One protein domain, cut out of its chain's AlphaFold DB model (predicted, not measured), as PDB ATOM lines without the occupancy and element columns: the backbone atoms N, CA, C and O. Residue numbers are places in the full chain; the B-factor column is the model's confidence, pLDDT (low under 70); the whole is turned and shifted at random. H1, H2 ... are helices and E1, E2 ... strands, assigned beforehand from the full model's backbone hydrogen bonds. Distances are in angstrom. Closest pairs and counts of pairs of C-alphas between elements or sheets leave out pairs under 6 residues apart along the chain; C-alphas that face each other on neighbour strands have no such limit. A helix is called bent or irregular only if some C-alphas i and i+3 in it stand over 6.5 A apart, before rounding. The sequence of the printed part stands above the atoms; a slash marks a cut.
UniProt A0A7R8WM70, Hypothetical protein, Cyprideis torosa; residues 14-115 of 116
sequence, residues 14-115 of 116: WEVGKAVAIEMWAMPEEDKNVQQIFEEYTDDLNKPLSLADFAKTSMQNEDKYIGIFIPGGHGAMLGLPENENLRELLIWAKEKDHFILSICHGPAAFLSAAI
ATOM      1  N   TRP A  14     137.826 118.834 132.691       93.25
ATOM      2  CA  TRP A  14     137.577 118.953 134.127       93.25
ATOM      3  C   TRP A  14     138.872 119.287 134.899       93.25
ATOM      4  O   TRP A  14     139.843 119.787 134.331       93.25
ATOM      5  N   GLU A  15     138.891 119.070 136.214       88.38
ATOM      6  CA  GLU A  15     140.075 119.207 137.058       88.38
ATOM      7  C   GLU A  15     141.073 118.064 136.826       88.38
ATOM      8  O   GLU A  15     140.714 116.884 136.821       88.38
ATOM      9  N   VAL A  16     142.358 118.412 136.701       83.00
ATOM     10  CA  VAL A  16     143.438 117.439 136.487       83.00
ATOM     11  C   VAL A  16     143.466 116.396 137.599       83.00
ATOM     12  O   VAL A  16     143.503 116.725 138.785       83.00
ATOM     13  N   GLY A  17     143.513 115.125 137.200       82.06
ATOM     14  CA  GLY A  17     143.630 113.995 138.121       82.06
ATOM     15  C   GLY A  17     142.326 113.605 138.818       82.06
ATOM     16  O   GLY A  17     142.356 112.718 139.670       82.06
ATOM     17  N   LYS A  18     141.191 114.222 138.462       90.12
ATOM     18  CA  LYS A  18     139.868 113.828 138.951       90.12
ATOM     19  C   LYS A  18     139.015 113.291 137.808       90.12
ATOM     20  O   LYS A  18     138.827 113.970 136.805       90.12
ATOM     21  N   ALA A  19     138.465 112.097 137.999       94.56
ATOM     22  CA  ALA A  19     137.438 111.565 137.114       94.56
ATOM     23  C   ALA A  19     136.158 112.414 137.206       94.56
ATOM     24  O   ALA A  19     135.837 112.966 138.265       94.56
ATOM     25  N   VAL A  20     135.414 112.485 136.105       95.75
ATOM     26  CA  VAL A  20     134.064 113.045 136.080       95.75
ATOM     27  C   VAL A  20     133.159 112.166 136.944       95.75
ATOM     28  O   VAL A  20     133.084 110.952 136.765       95.75
ATOM     29  N   ALA A  21     132.466 112.782 137.899       95.19
ATOM     30  CA  ALA A  21     131.529 112.076 138.760       95.19
ATOM     31  C   ALA A  21     130.182 111.904 138.046       95.19
ATOM     32  O   ALA A  21     129.501 112.885 137.749       95.19
ATOM     33  N   ILE A  22     129.792 110.654 137.806       96.56
ATOM     34  CA  ILE A  22     128.518 110.296 137.180       96.56
ATOM     35  C   ILE A  22     127.564 109.747 138.240       96.56
ATOM     36  O   ILE A  22     127.949 108.945 139.095       96.56
ATOM     37  N   GLU A  23     126.298 110.157 138.176       96.88
ATOM     38  CA  GLU A  23     125.202 109.611 138.982       96.88
ATOM     39  C   GLU A  23     124.857 108.185 138.501       96.88
ATOM     40  O   GLU A  23     123.812 107.954 137.904       96.88
ATOM     41  N   MET A  24     125.746 107.210 138.740       97.12
ATOM     42  CA  MET A  24     125.623 105.838 138.209       97.12
ATOM     43  C   MET A  24     124.336 105.121 138.632       97.12
ATOM     44  O   MET A  24     123.868 104.237 137.928       97.12
ATOM     45  N   TRP A  25     123.727 105.530 139.745       97.12
ATOM     46  CA  TRP A  25     122.421 105.032 140.185       97.12
ATOM     47  C   TRP A  25     121.273 105.392 139.225       97.12
ATOM     48  O   TRP A  25     120.211 104.781 139.301       97.12
ATOM     49  N   ALA A  26     121.468 106.376 138.343       97.38
ATOM     50  CA  ALA A  26     120.525 106.785 137.303       97.38
ATOM     51  C   ALA A  26     120.902 106.251 135.908       97.38
ATOM     52  O   ALA A  26     120.233 106.588 134.930       97.38
ATOM     53  N   MET A  27     121.972 105.456 135.790       97.62
ATOM     54  CA  MET A  27     122.412 104.903 134.511       97.62
ATOM     55  C   MET A  27     121.368 103.897 133.988       97.62
ATOM     56  O   MET A  27     121.055 102.936 134.690       97.62
ATOM     57  N   PRO A  28     120.819 104.069 132.771       97.19
ATOM     58  CA  PRO A  28     119.853 103.128 132.216       97.19
ATOM     59  C   PRO A  28     120.565 101.853 131.737       97.19
ATOM     60  O   PRO A  28     121.026 101.772 130.600       97.19
ATOM     61  N   GLU A  29     120.667 100.849 132.608       96.38
ATOM     62  CA  GLU A  29     121.392  99.592 132.342       96.38
ATOM     63  C   GLU A  29     120.841  98.805 131.137       96.38
ATOM     64  O   GLU A  29     121.587  98.113 130.447       96.38
ATOM     65  N   GLU A  30     119.544  98.933 130.844       97.56
ATOM     66  CA  GLU A  30     118.893  98.231 129.727       97.56
ATOM     67  C   GLU A  30     119.004  98.974 128.380       97.56
ATOM     68  O   GLU A  30     118.750  98.381 127.324       97.56
ATOM     69  N   ASP A  31     119.398 100.254 128.375       97.88
ATOM     70  CA  ASP A  31     119.531 101.044 127.147       97.88
ATOM     71  C   ASP A  31     120.915 100.854 126.520       97.88
ATOM     72  O   ASP A  31     121.893 101.518 126.866       97.88
ATOM     73  N   LYS A  32     120.984  99.952 125.537       97.00
ATOM     74  CA  LYS A  32     122.232  99.613 124.840       97.00
ATOM     75  C   LYS A  32     122.906 100.806 124.163       97.00
ATOM     76  O   LYS A  32     124.130 100.812 124.081       97.00
ATOM     77  N   ASN A  33     122.147 101.793 123.682       95.06
ATOM     78  CA  ASN A  33     122.740 102.949 123.008       95.06
ATOM     79  C   ASN A  33     123.457 103.838 124.027       95.06
ATOM     80  O   ASN A  33     124.581 104.273 123.786       95.06
ATOM     81  N   VAL A  34     122.838 104.062 125.192       95.31
ATOM     82  CA  VAL A  34     123.453 104.837 126.279       95.31
ATOM     83  C   VAL A  34     124.660 104.105 126.863       95.31
ATOM     84  O   VAL A  34     125.694 104.739 127.064       95.31
ATOM     85  N   GLN A  35     124.565 102.787 127.077       97.25
ATOM     86  CA  GLN A  35     125.701 101.980 127.541       97.25
ATOM     87  C   GLN A  35     126.885 102.074 126.573       97.25
ATOM     88  O   GLN A  35     127.999 102.358 126.996       97.25
ATOM     89  N   GLN A  36     126.635 101.929 125.268       95.62
ATOM     90  CA  GLN A  36     127.686 102.012 124.256       95.62
ATOM     91  C   GLN A  36     128.354 103.395 124.218       95.62
ATOM     92  O   GLN A  36     129.578 103.471 124.153       95.62
ATOM     93  N   ILE A  37     127.577 104.486 124.296       93.81
ATOM     94  CA  ILE A  37     128.131 105.849 124.400       93.81
ATOM     95  C   ILE A  37     128.988 105.978 125.660       93.81
ATOM     96  O   ILE A  37     130.088 106.522 125.620       93.81
ATOM     97  N   PHE A  38     128.485 105.507 126.798       95.19
ATOM     98  CA  PHE A  38     129.208 105.616 128.057       95.19
ATOM     99  C   PHE A  38     130.545 104.868 128.002       95.19
ATOM    100  O   PHE A  38     131.568 105.430 128.392       95.19
ATOM    101  N   GLU A  39     130.558 103.645 127.469       95.94
ATOM    102  CA  GLU A  39     131.775 102.857 127.245       95.94
ATOM    103  C   GLU A  39     132.760 103.579 126.312       95.94
ATOM    104  O   GLU A  39     133.943 103.668 126.640       95.94
ATOM    105  N   GLU A  40     132.277 104.157 125.206       94.31
ATOM    106  CA  GLU A  40     133.088 104.911 124.236       94.31
ATOM    107  C   GLU A  40     133.859 106.070 124.891       94.31
ATOM    108  O   GLU A  40     135.037 106.267 124.599       94.31
ATOM    109  N   TYR A  41     133.226 106.793 125.819       94.44
ATOM    110  CA  TYR A  41     133.819 107.955 126.493       94.44
ATOM    111  C   TYR A  41     134.362 107.657 127.897       94.44
ATOM    112  O   TYR A  41     134.811 108.573 128.587       94.44
ATOM    113  N   THR A  42     134.349 106.402 128.356       95.62
ATOM    114  CA  THR A  42     134.739 106.054 129.735       95.62
ATOM    115  C   THR A  42     136.173 106.477 130.054       95.62
ATOM    116  O   THR A  42     136.434 106.991 131.144       95.62
ATOM    117  N   ASP A  43     137.109 106.300 129.121       95.75
ATOM    118  CA  ASP A  43     138.503 106.698 129.331       95.75
ATOM    119  C   ASP A  43     138.652 108.219 129.476       95.75
ATOM    120  O   ASP A  43     139.330 108.681 130.399       95.75
ATOM    121  N   ASP A  44     137.950 108.995 128.646       94.38
ATOM    122  CA  ASP A  44     137.948 110.462 128.697       94.38
ATOM    123  C   ASP A  44     137.258 110.994 129.958       94.38
ATOM    124  O   ASP A  44     137.711 111.967 130.558       94.38
ATOM    125  N   LEU A  45     136.180 110.343 130.405       95.44
ATOM    126  CA  LEU A  45     135.499 110.679 131.658       95.44
ATOM    127  C   LEU A  45     136.377 110.361 132.875       95.44
ATOM    128  O   LEU A  45     136.374 111.110 133.851       95.44
ATOM    129  N   ASN A  46     137.161 109.283 132.826       96.19
ATOM    130  CA  ASN A  46     138.084 108.915 133.900       96.19
ATOM    131  C   ASN A  46     139.350 109.781 133.923       96.19
ATOM    132  O   ASN A  46     139.941 109.976 134.990       96.19
ATOM    133  N   LYS A  47     139.792 110.278 132.763       96.31
ATOM    134  CA  LYS A  47     141.004 111.092 132.596       96.31
ATOM    135  C   LYS A  47     140.722 112.325 131.728       96.31
ATOM    136  O   LYS A  47     141.285 112.447 130.639       96.31
ATOM    137  N   PRO A  48     139.887 113.255 132.214       96.00
ATOM    138  CA  PRO A  48     139.521 114.433 131.448       96.00
ATOM    139  C   PRO A  48     140.726 115.353 131.240       96.00
ATOM    140  O   PRO A  48     141.669 115.383 132.040       96.00
ATOM    141  N   LEU A  49     140.678 116.147 130.172       94.62
ATOM    142  CA  LEU A  49     141.635 117.226 129.962       94.62
ATOM    143  C   LEU A  49     141.431 118.335 131.001       94.62
ATOM    144  O   LEU A  49     140.364 118.491 131.585       94.62
ATOM    145  N   SER A  50     142.461 119.141 131.220       94.62
ATOM    146  CA  SER A  50     142.439 120.227 132.199       94.62
ATOM    147  C   SER A  50     141.647 121.435 131.699       94.62
ATOM    148  O   SER A  50     142.065 122.093 130.744       94.62
ATOM    149  N   LEU A  51     140.553 121.796 132.377       94.56
ATOM    150  CA  LEU A  51     139.846 123.055 132.107       94.56
ATOM    151  C   LEU A  51     140.743 124.274 132.388       94.56
ATOM    152  O   LEU A  51     140.713 125.259 131.654       94.56
ATOM    153  N   ALA A  52     141.581 124.194 133.424       93.94
ATOM    154  CA  ALA A  52     142.507 125.268 133.770       93.94
ATOM    155  C   ALA A  52     143.588 125.469 132.698       93.94
ATOM    156  O   ALA A  52     143.924 126.607 132.364       93.94
ATOM    157  N   ASP A  53     144.123 124.387 132.123       93.00
ATOM    158  CA  ASP A  53     145.099 124.517 131.034       93.00
ATOM    159  C   ASP A  53     144.421 124.957 129.740       93.00
ATOM    160  O   ASP A  53     145.002 125.746 128.988       93.00
ATOM    161  N   PHE A  54     143.177 124.521 129.502       91.44
ATOM    162  CA  PHE A  54     142.380 124.996 128.377       91.44
ATOM    163  C   PHE A  54     142.224 126.521 128.412       91.44
ATOM    164  O   PHE A  54     142.576 127.186 127.433       91.44
ATOM    165  N   ALA A  55     141.803 127.064 129.560       90.19
ATOM    166  CA  ALA A  55     141.628 128.499 129.773       90.19
ATOM    167  C   ALA A  55     142.927 129.301 129.600       90.19
ATOM    168  O   ALA A  55     142.911 130.416 129.090       90.19
ATOM    169  N   LYS A  56     144.079 128.727 129.967       86.94
ATOM    170  CA  LYS A  56     145.377 129.410 129.849       86.94
ATOM    171  C   LYS A  56     145.989 129.358 128.453       86.94
ATOM    172  O   LYS A  56     146.725 130.268 128.084       86.94
ATOM    173  N   THR A  57     145.786 128.264 127.718       79.75
ATOM    174  CA  THR A  57     146.642 127.939 126.560       79.75
ATOM    175  C   THR A  57     145.888 127.537 125.300       79.75
ATOM    176  O   THR A  57     146.375 127.780 124.199       79.75
ATOM    177  N   SER A  58     144.711 126.920 125.423       72.56
ATOM    178  CA  SER A  58     144.051 126.261 124.286       72.56
ATOM    179  C   SER A  58     142.992 127.120 123.601       72.56
ATOM    180  O   SER A  58     142.700 126.879 122.432       72.56
ATOM    181  N   MET A  59     142.491 128.163 124.270       77.69
ATOM    182  CA  MET A  59     141.546 129.140 123.705       77.69
ATOM    183  C   MET A  59     142.070 129.887 122.467       77.69
ATOM    184  O   MET A  59     141.287 130.501 121.749       77.69
ATOM    185  N   GLN A  60     143.377 129.813 122.191       71.12
ATOM    186  CA  GLN A  60     144.015 130.410 121.010       71.12
ATOM    187  C   GLN A  60     143.829 129.581 119.724       71.12
ATOM    188  O   GLN A  60     144.097 130.078 118.635       71.12
ATOM    189  N   ASN A  61     143.383 128.321 119.825       70.88
ATOM    190  CA  ASN A  61     143.106 127.455 118.671       70.88
ATOM    191  C   ASN A  61     141.602 127.434 118.358       70.88
ATOM    192  O   ASN A  61     140.932 126.415 118.527       70.88
ATOM    193  N   GLU A  62     141.095 128.587 117.931       63.59
ATOM    194  CA  GLU A  62     139.666 128.922 117.818       63.59
ATOM    195  C   GLU A  62     138.900 128.038 116.814       63.59
ATOM    196  O   GLU A  62     137.760 127.661 117.068       63.59
ATOM    197  N   ASP A  63     139.543 127.603 115.726       69.56
ATOM    198  CA  ASP A  63     138.881 126.876 114.627       69.56
ATOM    199  C   ASP A  63     138.519 125.411 114.948       69.56
ATOM    200  O   ASP A  63     137.990 124.691 114.099       69.56
ATOM    201  N   LYS A  64     138.843 124.923 116.152       83.94
ATOM    202  CA  LYS A  64     138.665 123.508 116.526       83.94
ATOM    203  C   LYS A  64     137.375 123.216 117.282       83.94
ATOM    204  O   LYS A  64     137.011 122.049 117.397       83.94
ATOM    205  N   TYR A  65     136.696 124.240 117.792       90.12
ATOM    206  CA  TYR A  65     135.506 124.074 118.619       90.12
ATOM    207  C   TYR A  65     134.320 124.781 117.983       90.12
ATOM    208  O   TYR A  65     134.422 125.908 117.519       90.12
ATOM    209  N   ILE A  66     133.172 124.109 117.980       91.25
ATOM    210  CA  ILE A  66     131.906 124.697 117.523       91.25
ATOM    211  C   ILE A  66     131.027 125.145 118.697       91.25
ATOM    212  O   ILE A  66     130.110 125.941 118.521       91.25
ATOM    213  N   GLY A  67     131.286 124.629 119.901       92.88
ATOM    214  CA  GLY A  67     130.467 124.887 121.074       92.88
ATOM    215  C   GLY A  67     130.935 124.153 122.322       92.88
ATOM    216  O   GLY A  67     131.802 123.281 122.268       92.88
ATOM    217  N   ILE A  68     130.315 124.507 123.441       94.88
ATOM    218  CA  ILE A  68     130.486 123.887 124.751       94.88
ATOM    219  C   ILE A  68     129.158 123.279 125.205       94.88
ATOM    220  O   ILE A  68     128.088 123.860 125.009       94.88
ATOM    221  N   PHE A  69     129.228 122.114 125.843       96.50
ATOM    222  CA  PHE A  69     128.076 121.458 126.450       96.50
ATOM    223  C   PHE A  69     128.330 121.229 127.939       96.50
ATOM    224  O   PHE A  69     129.310 120.592 128.313       96.50
ATOM    225  N   ILE A  70     127.434 121.746 128.782       97.69
ATOM    226  CA  ILE A  70     127.480 121.593 130.238       97.69
ATOM    227  C   ILE A  70     126.285 120.728 130.661       97.69
ATOM    228  O   ILE A  70     125.157 121.241 130.709       97.69
ATOM    229  N   PRO A  71     126.487 119.423 130.931       96.75
ATOM    230  CA  PRO A  71     125.410 118.537 131.350       96.75
ATOM    231  C   PRO A  71     124.874 118.912 132.740       96.75
ATOM    232  O   PRO A  71     125.459 119.707 133.473       96.75
ATOM    233  N   GLY A  72     123.715 118.344 133.074       96.94
ATOM    234  CA  GLY A  72     123.066 118.530 134.369       96.94
ATOM    235  C   GLY A  72     123.522 117.537 135.440       96.94
ATOM    236  O   GLY A  72     124.686 117.157 135.503       96.94
ATOM    237  N   GLY A  73     122.570 117.125 136.282       97.38
ATOM    238  CA  GLY A  73     122.845 116.436 137.548       97.38
ATOM    239  C   GLY A  73     123.121 117.442 138.666       97.38
ATOM    240  O   GLY A  73     123.559 118.566 138.410       97.38
ATOM    241  N   HIS A  74     122.847 117.078 139.920       97.25
ATOM    242  CA  HIS A  74     123.036 118.021 141.035       97.25
ATOM    243  C   HIS A  74     124.517 118.343 141.276       97.25
ATOM    244  O   HIS A  74     124.839 119.413 141.791       97.25
ATOM    245  N   GLY A  75     125.424 117.462 140.838       95.75
ATOM    246  CA  GLY A  75     126.868 117.700 140.873       95.75
ATOM    247  C   GLY A  75     127.300 118.972 140.139       95.75
ATOM    248  O   GLY A  75     128.268 119.599 140.556       95.75
ATOM    249  N   ALA A  76     126.547 119.425 139.127       97.06
ATOM    250  CA  ALA A  76     126.832 120.674 138.421       97.06
ATOM    251  C   ALA A  76     126.718 121.924 139.316       97.06
ATOM    252  O   ALA A  76     127.233 122.981 138.973       97.06
ATOM    253  N   MET A  77     126.063 121.824 140.473       96.00
ATOM    254  CA  MET A  77     125.999 122.915 141.448       96.00
ATOM    255  C   MET A  77     127.226 122.967 142.366       96.00
ATOM    256  O   MET A  77     127.365 123.905 143.144       96.00
ATOM    257  N   LEU A  78     128.099 121.960 142.318       94.31
ATOM    258  CA  LEU A  78     129.248 121.846 143.207       94.31
ATOM    259  C   LEU A  78     130.490 122.414 142.517       94.31
ATOM    260  O   LEU A  78     131.167 121.730 141.753       94.31
ATOM    261  N   GLY A  79     130.785 123.683 142.790       93.12
ATOM    262  CA  GLY A  79     132.019 124.345 142.376       93.12
ATOM    263  C   GLY A  79     132.026 124.898 140.951       93.12
ATOM    264  O   GLY A  79     132.782 125.830 140.702       93.12
ATOM    265  N   LEU A  80     131.199 124.398 140.017       96.19
ATOM    266  CA  LEU A  80     131.050 125.041 138.698       96.19
ATOM    267  C   LEU A  80     130.550 126.493 138.797       96.19
ATOM    268  O   LEU A  80     131.112 127.328 138.087       96.19
ATOM    269  N   PRO A  81     129.544 126.830 139.633       97.62
ATOM    270  CA  PRO A  81     129.048 128.204 139.733       97.62
ATOM    271  C   PRO A  81     130.112 129.216 140.189       97.62
ATOM    272  O   PRO A  81     130.012 130.389 139.849       97.62
ATOM    273  N   GLU A  82     131.138 128.771 140.918       96.75
ATOM    274  CA  GLU A  82     132.219 129.601 141.461       96.75
ATOM    275  C   GLU A  82     133.564 129.433 140.718       96.75
ATOM    276  O   GLU A  82     134.591 129.939 141.171       96.75
ATOM    277  N   ASN A  83     133.603 128.721 139.585       96.38
ATOM    278  CA  ASN A  83     134.856 128.383 138.903       96.38
ATOM    279  C   ASN A  83     135.351 129.498 137.959       96.38
ATOM    280  O   ASN A  83     134.763 129.745 136.906       96.38
ATOM    281  N   GLU A  84     136.495 130.113 138.272       95.94
ATOM    282  CA  GLU A  84     137.105 131.165 137.438       95.94
ATOM    283  C   GLU A  84     137.534 130.683 136.041       95.94
ATOM    284  O   GLU A  84     137.403 131.418 135.069       95.94
ATOM    285  N   ASN A  85     137.991 129.437 135.878       95.81
ATOM    286  CA  ASN A  85     138.345 128.934 134.542       95.81
ATOM    287  C   ASN A  85     137.095 128.722 133.675       95.81
ATOM    288  O   ASN A  85     137.143 128.883 132.456       95.81
ATOM    289  N   LEU A  86     135.963 128.376 134.299       96.12
ATOM    290  CA  LEU A  86     134.678 128.268 133.615       96.12
ATOM    291  C   LEU A  86     134.142 129.640 133.202       96.12
ATOM    292  O   LEU A  86     133.615 129.771 132.100       96.12
ATOM    293  N   ARG A  87     134.337 130.669 134.034       96.12
ATOM    294  CA  ARG A  87     134.071 132.064 133.662       96.12
ATOM    295  C   ARG A  87     134.799 132.427 132.368       96.12
ATOM    296  O   ARG A  87     134.150 132.871 131.422       96.12
ATOM    297  N   GLU A  88     136.113 132.196 132.308       95.12
ATOM    298  CA  GLU A  88     136.903 132.468 131.099       95.12
ATOM    299  C   GLU A  88     136.375 131.676 129.894       95.12
ATOM    300  O   GLU A  88     136.239 132.230 128.805       95.12
ATOM    301  N   LEU A  89     135.993 130.404 130.086       95.19
ATOM    302  CA  LEU A  89     135.409 129.573 129.027       95.19
ATOM    303  C   LEU A  89     134.106 130.148 128.469       95.19
ATOM    304  O   LEU A  89     133.927 130.186 127.253       95.19
ATOM    305  N   LEU A  90     133.202 130.596 129.340       96.12
ATOM    306  CA  LEU A  90     131.914 131.155 128.937       96.12
ATOM    307  C   LEU A  90     132.075 132.495 128.211       96.12
ATOM    308  O   LEU A  90     131.382 132.737 127.221       96.12
ATOM    309  N   ILE A  91     132.984 133.354 128.681       94.50
ATOM    310  CA  ILE A  91     133.289 134.634 128.029       94.50
ATOM    311  C   ILE A  91     133.892 134.377 126.648       94.50
ATOM    312  O   ILE A  91     133.370 134.896 125.662       94.50
ATOM    313  N   TRP A  92     134.911 133.519 126.564       93.69
ATOM    314  CA  TRP A  92     135.538 133.139 125.300       93.69
ATOM    315  C   TRP A  92     134.524 132.559 124.309       93.69
ATOM    316  O   TRP A  92     134.446 133.018 123.172       93.69
ATOM    317  N   ALA A  93     133.686 131.610 124.742       94.19
ATOM    318  CA  ALA A  93     132.682 130.997 123.876       94.19
ATOM    319  C   ALA A  93     131.699 132.037 123.320       94.19
ATOM    320  O   ALA A  93     131.385 132.020 122.133       94.19
ATOM    321  N   LYS A  94     131.265 132.989 124.155       94.38
ATOM    322  CA  LYS A  94     130.397 134.091 123.731       94.38
ATOM    323  C   LYS A  94     131.093 135.029 122.740       94.38
ATOM    324  O   LYS A  94     130.480 135.425 121.754       94.38
ATOM    325  N   GLU A  95     132.339 135.417 123.000       93.19
ATOM    326  CA  GLU A  95     133.102 136.328 122.130       93.19
ATOM    327  C   GLU A  95     133.399 135.723 120.756       93.19
ATOM    328  O   GLU A  95     133.514 136.452 119.772       93.19
ATOM    329  N   LYS A  96     133.500 134.394 120.690       91.31
ATOM    330  CA  LYS A  96     133.773 133.630 119.468       91.31
ATOM    331  C   LYS A  96     132.528 133.088 118.772       91.31
ATOM    332  O   LYS A  96     132.661 132.343 117.808       91.31
ATOM    333  N   ASP A  97     131.336 133.474 119.230       92.56
ATOM    334  CA  ASP A  97     130.051 133.008 118.686       92.56
ATOM    335  C   ASP A  97     129.920 131.469 118.685       92.56
ATOM    336  O   ASP A  97     129.295 130.858 117.819       92.56
ATOM    337  N   HIS A  98     130.538 130.812 119.671       92.69
ATOM    338  CA  HIS A  98     130.398 129.379 119.895       92.69
ATOM    339  C   HIS A  98     129.060 129.069 120.568       92.69
ATOM    340  O   HIS A  98     128.581 129.801 121.439       92.69
ATOM    341  N   PHE A  99     128.468 127.923 120.226       94.81
ATOM    342  CA  PHE A  99     127.244 127.478 120.887       94.81
ATOM    343  C   PHE A  99     127.505 127.160 122.364       94.81
ATOM    344  O   PHE A  99     128.451 126.450 122.695       94.81
ATOM    345  N   ILE A 100     126.623 127.617 123.252       96.81
ATOM    346  CA  ILE A 100     126.637 127.250 124.672       96.81
ATOM    347  C   ILE A 100     125.370 126.452 124.963       96.81
ATOM    348  O   ILE A 100     124.260 126.981 124.894       96.81
ATOM    349  N   LEU A 101     125.531 125.171 125.277       96.88
ATOM    350  CA  LEU A 101     124.428 124.246 125.512       96.88
ATOM    351  C   LEU A 101     124.432 123.772 126.963       96.88
ATOM    352  O   LEU A 101     125.472 123.388 127.495       96.88
ATOM    353  N   SER A 102     123.267 123.750 127.605       97.69
ATOM    354  CA  SER A 102     123.137 123.214 128.960       97.69
ATOM    355  C   SER A 102     121.718 122.741 129.270       97.69
ATOM    356  O   SER A 102     120.763 123.153 128.611       97.69
ATOM    357  N   ILE A 103     121.573 121.844 130.250       97.75
ATOM    358  CA  ILE A 103     120.289 121.239 130.630       97.75
ATOM    359  C   ILE A 103     120.206 120.937 132.135       97.75
ATOM    360  O   ILE A 103     121.217 120.686 132.791       97.75
ATOM    361  N   CYS A 104     118.980 120.906 132.676       97.75
ATOM    362  CA  CYS A 104     118.674 120.599 134.079       97.75
ATOM    363  C   CYS A 104     119.333 121.614 135.032       97.75
ATOM    364  O   CYS A 104     119.000 122.792 134.957       97.75
ATOM    365  N   HIS A 105     120.263 121.185 135.888       98.25
ATOM    366  CA  HIS A 105     121.029 122.065 136.779       98.25
ATOM    367  C   HIS A 105     122.356 122.541 136.177       98.25
ATOM    368  O   HIS A 105     123.013 123.389 136.770       98.25
ATOM    369  N   GLY A 106     122.722 122.069 134.980       97.88
ATOM    370  CA  GLY A 106     123.896 122.550 134.251       97.88
ATOM    371  C   GLY A 106     123.950 124.082 134.101       97.88
ATOM    372  O   GLY A 106     125.025 124.643 134.298       97.88
ATOM    373  N   PRO A 107     122.826 124.803 133.875       98.25
ATOM    374  CA  PRO A 107     122.827 126.265 133.806       98.25
ATOM    375  C   PRO A 107     123.287 126.974 135.088       98.25
ATOM    376  O   PRO A 107     123.613 128.156 135.023       98.25
ATOM    377  N   ALA A 108     123.368 126.289 136.237       97.88
ATOM    378  CA  ALA A 108     123.999 126.845 137.437       97.88
ATOM    379  C   ALA A 108     125.463 127.246 137.177       97.88
ATOM    380  O   ALA A 108     125.934 128.237 137.727       97.88
ATOM    381  N   ALA A 109     126.151 126.552 136.265       97.69
ATOM    382  CA  ALA A 109     127.491 126.900 135.803       97.69
ATOM    383  C   ALA A 109     127.587 128.317 135.212       97.69
ATOM    384  O   ALA A 109     128.646 128.941 135.283       97.69
ATOM    385  N   PHE A 110     126.499 128.862 134.658       97.81
ATOM    386  CA  PHE A 110     126.497 130.212 134.087       97.81
ATOM    387  C   PHE A 110     126.641 131.310 135.139       97.81
ATOM    388  O   PHE A 110     127.022 132.425 134.792       97.81
ATOM    389  N   LEU A 111     126.408 131.003 136.418       97.81
ATOM    390  CA  LEU A 111     126.702 131.929 137.510       97.81
ATOM    391  C   LEU A 111     128.195 132.277 137.579       97.81
ATOM    392  O   LEU A 111     128.522 133.391 137.980       97.81
ATOM    393  N   SER A 112     129.086 131.405 137.087       97.62
ATOM    394  CA  SER A 112     130.522 131.706 137.040       97.62
ATOM    395  C   SER A 112     130.843 132.908 136.151       97.62
ATOM    396  O   SER A 112     131.756 133.672 136.451       97.62
ATOM    397  N   ALA A 113     130.034 133.172 135.118       95.88
ATOM    398  CA  ALA A 113     130.181 134.357 134.273       95.88
ATOM    399  C   ALA A 113     129.937 135.680 135.029       95.88
ATOM    400  O   ALA A 113     130.301 136.740 134.524       95.88
ATOM    401  N   ALA A 114     129.324 135.631 136.217       94.12
ATOM    402  CA  ALA A 114     129.089 136.789 137.075       94.12
ATOM    403  C   ALA A 114     130.171 136.989 138.155       94.12
ATOM    404  O   ALA A 114     130.070 137.940 138.931       94.12
ATOM    405  N   ILE A 115     131.196 136.129 138.216       92.69
ATOM    406  CA  ILE A 115     132.347 136.314 139.112       92.69
ATOM    407  C   ILE A 115     133.104 137.580 138.678       92.69
ATOM    408  O   ILE A 115     133.445 137.739 137.496       92.69
TER     409      ILE A 115
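What this domain is: This is residues 14 to 115 of the 116 residues of the protein "Hypothetical protein" of Cyprideis torosa (UniProt A0A7R8WM70). The model is a compact body with an open loop, like an arm, at one end. In the body, two helices, H4 and H5, cross at about a right angle and pack on a short ribbon of two strands, E1 and E2, while H2 packs on H4 and the short H3 on H5. The long stretch of residues 14 to 31, which has no named element, starts beside the body and leads out to the tip of the arm, from which H1 runs back; residues 28 to 34, of which 32 to 34 belong to H1, stick out. The printed part has 102 residues with five named helices and two named strands in the order H1, H2, E1, H3, H4, E2, H5; the sheet, in the order E1, E2, is parallel, and the class is mostly helix. The whole is compact by its radius of gyration of the C-alphas, 14.4 A, yet elongated in outline, with spans of 41 by 26 by 26 A.

How they stand to each other: After residues 14 to 31 comes H1, residues 32 to 46, which touches no helix. H2, residues 51 to 58, touches H4, residues 84 to 95, which touches it with residues 85 to 89 alone; the closest C-alphas, those of Ala 52 and Asn 85, are 5.6 A apart. H2 and H4 run the same way at a steep tilt of 48 degrees. E1, residues 67 to 70, and E2, residues 99 to 102, are parallel neighbours at 11 degrees, with N 68 and O 99 at 2.8 A and N 101 and O 68 at 2.9 A, both within hydrogen-bond range. Between them come H3, residues 74 to 77, and H4, in a strand-helix-strand unit, two parallel neighbour strands joined through helices, with a right-handed crossover. The closest C-alphas of E1 and H4, those of Gly 67 and Ala 93, are 7.1 A apart. H5, residues 106 to 114, touches H4, about perpendicular at 90 degrees, with the C-alphas of Arg 87 and Ala 113 closest at 4.6 A. H5 also touches H3, with the C-alphas of Ala 76 and Gly 106 closest at 5.4 A. E2 and H5 are near each other. Every O i to N i+4 pair is within hydrogen-bond range in H2 and H4, against 9 of 11 in H1 and 0 of 5 in H5, where 6 of 6 O i to N i+3 pairs are within range; H3 is too short for an O i to N i+4 pair.

Where its parts are: H1 begins at C-alpha 32 (122.232, 99.613, 124.840) and is 20.5 A long; it is irregular, with C-alphas 40 and 43 7.6 A apart. H2 is neither bent nor irregular, but only just: C-alphas 55 and 58 are 6.4 A apart. H4 is 16.6 A long and H5 15.4 A, ending at C-alpha 114 (129.089, 136.789, 137.075).

The domain as a whole: The C-alphas farthest apart, those of Glu 30 and Gln 60, are 41.7 A from each other. The printed part has no cut and no long link between named elements. The mean pLDDT of the printed part is 93.4, with residues 62 to 63 under 70.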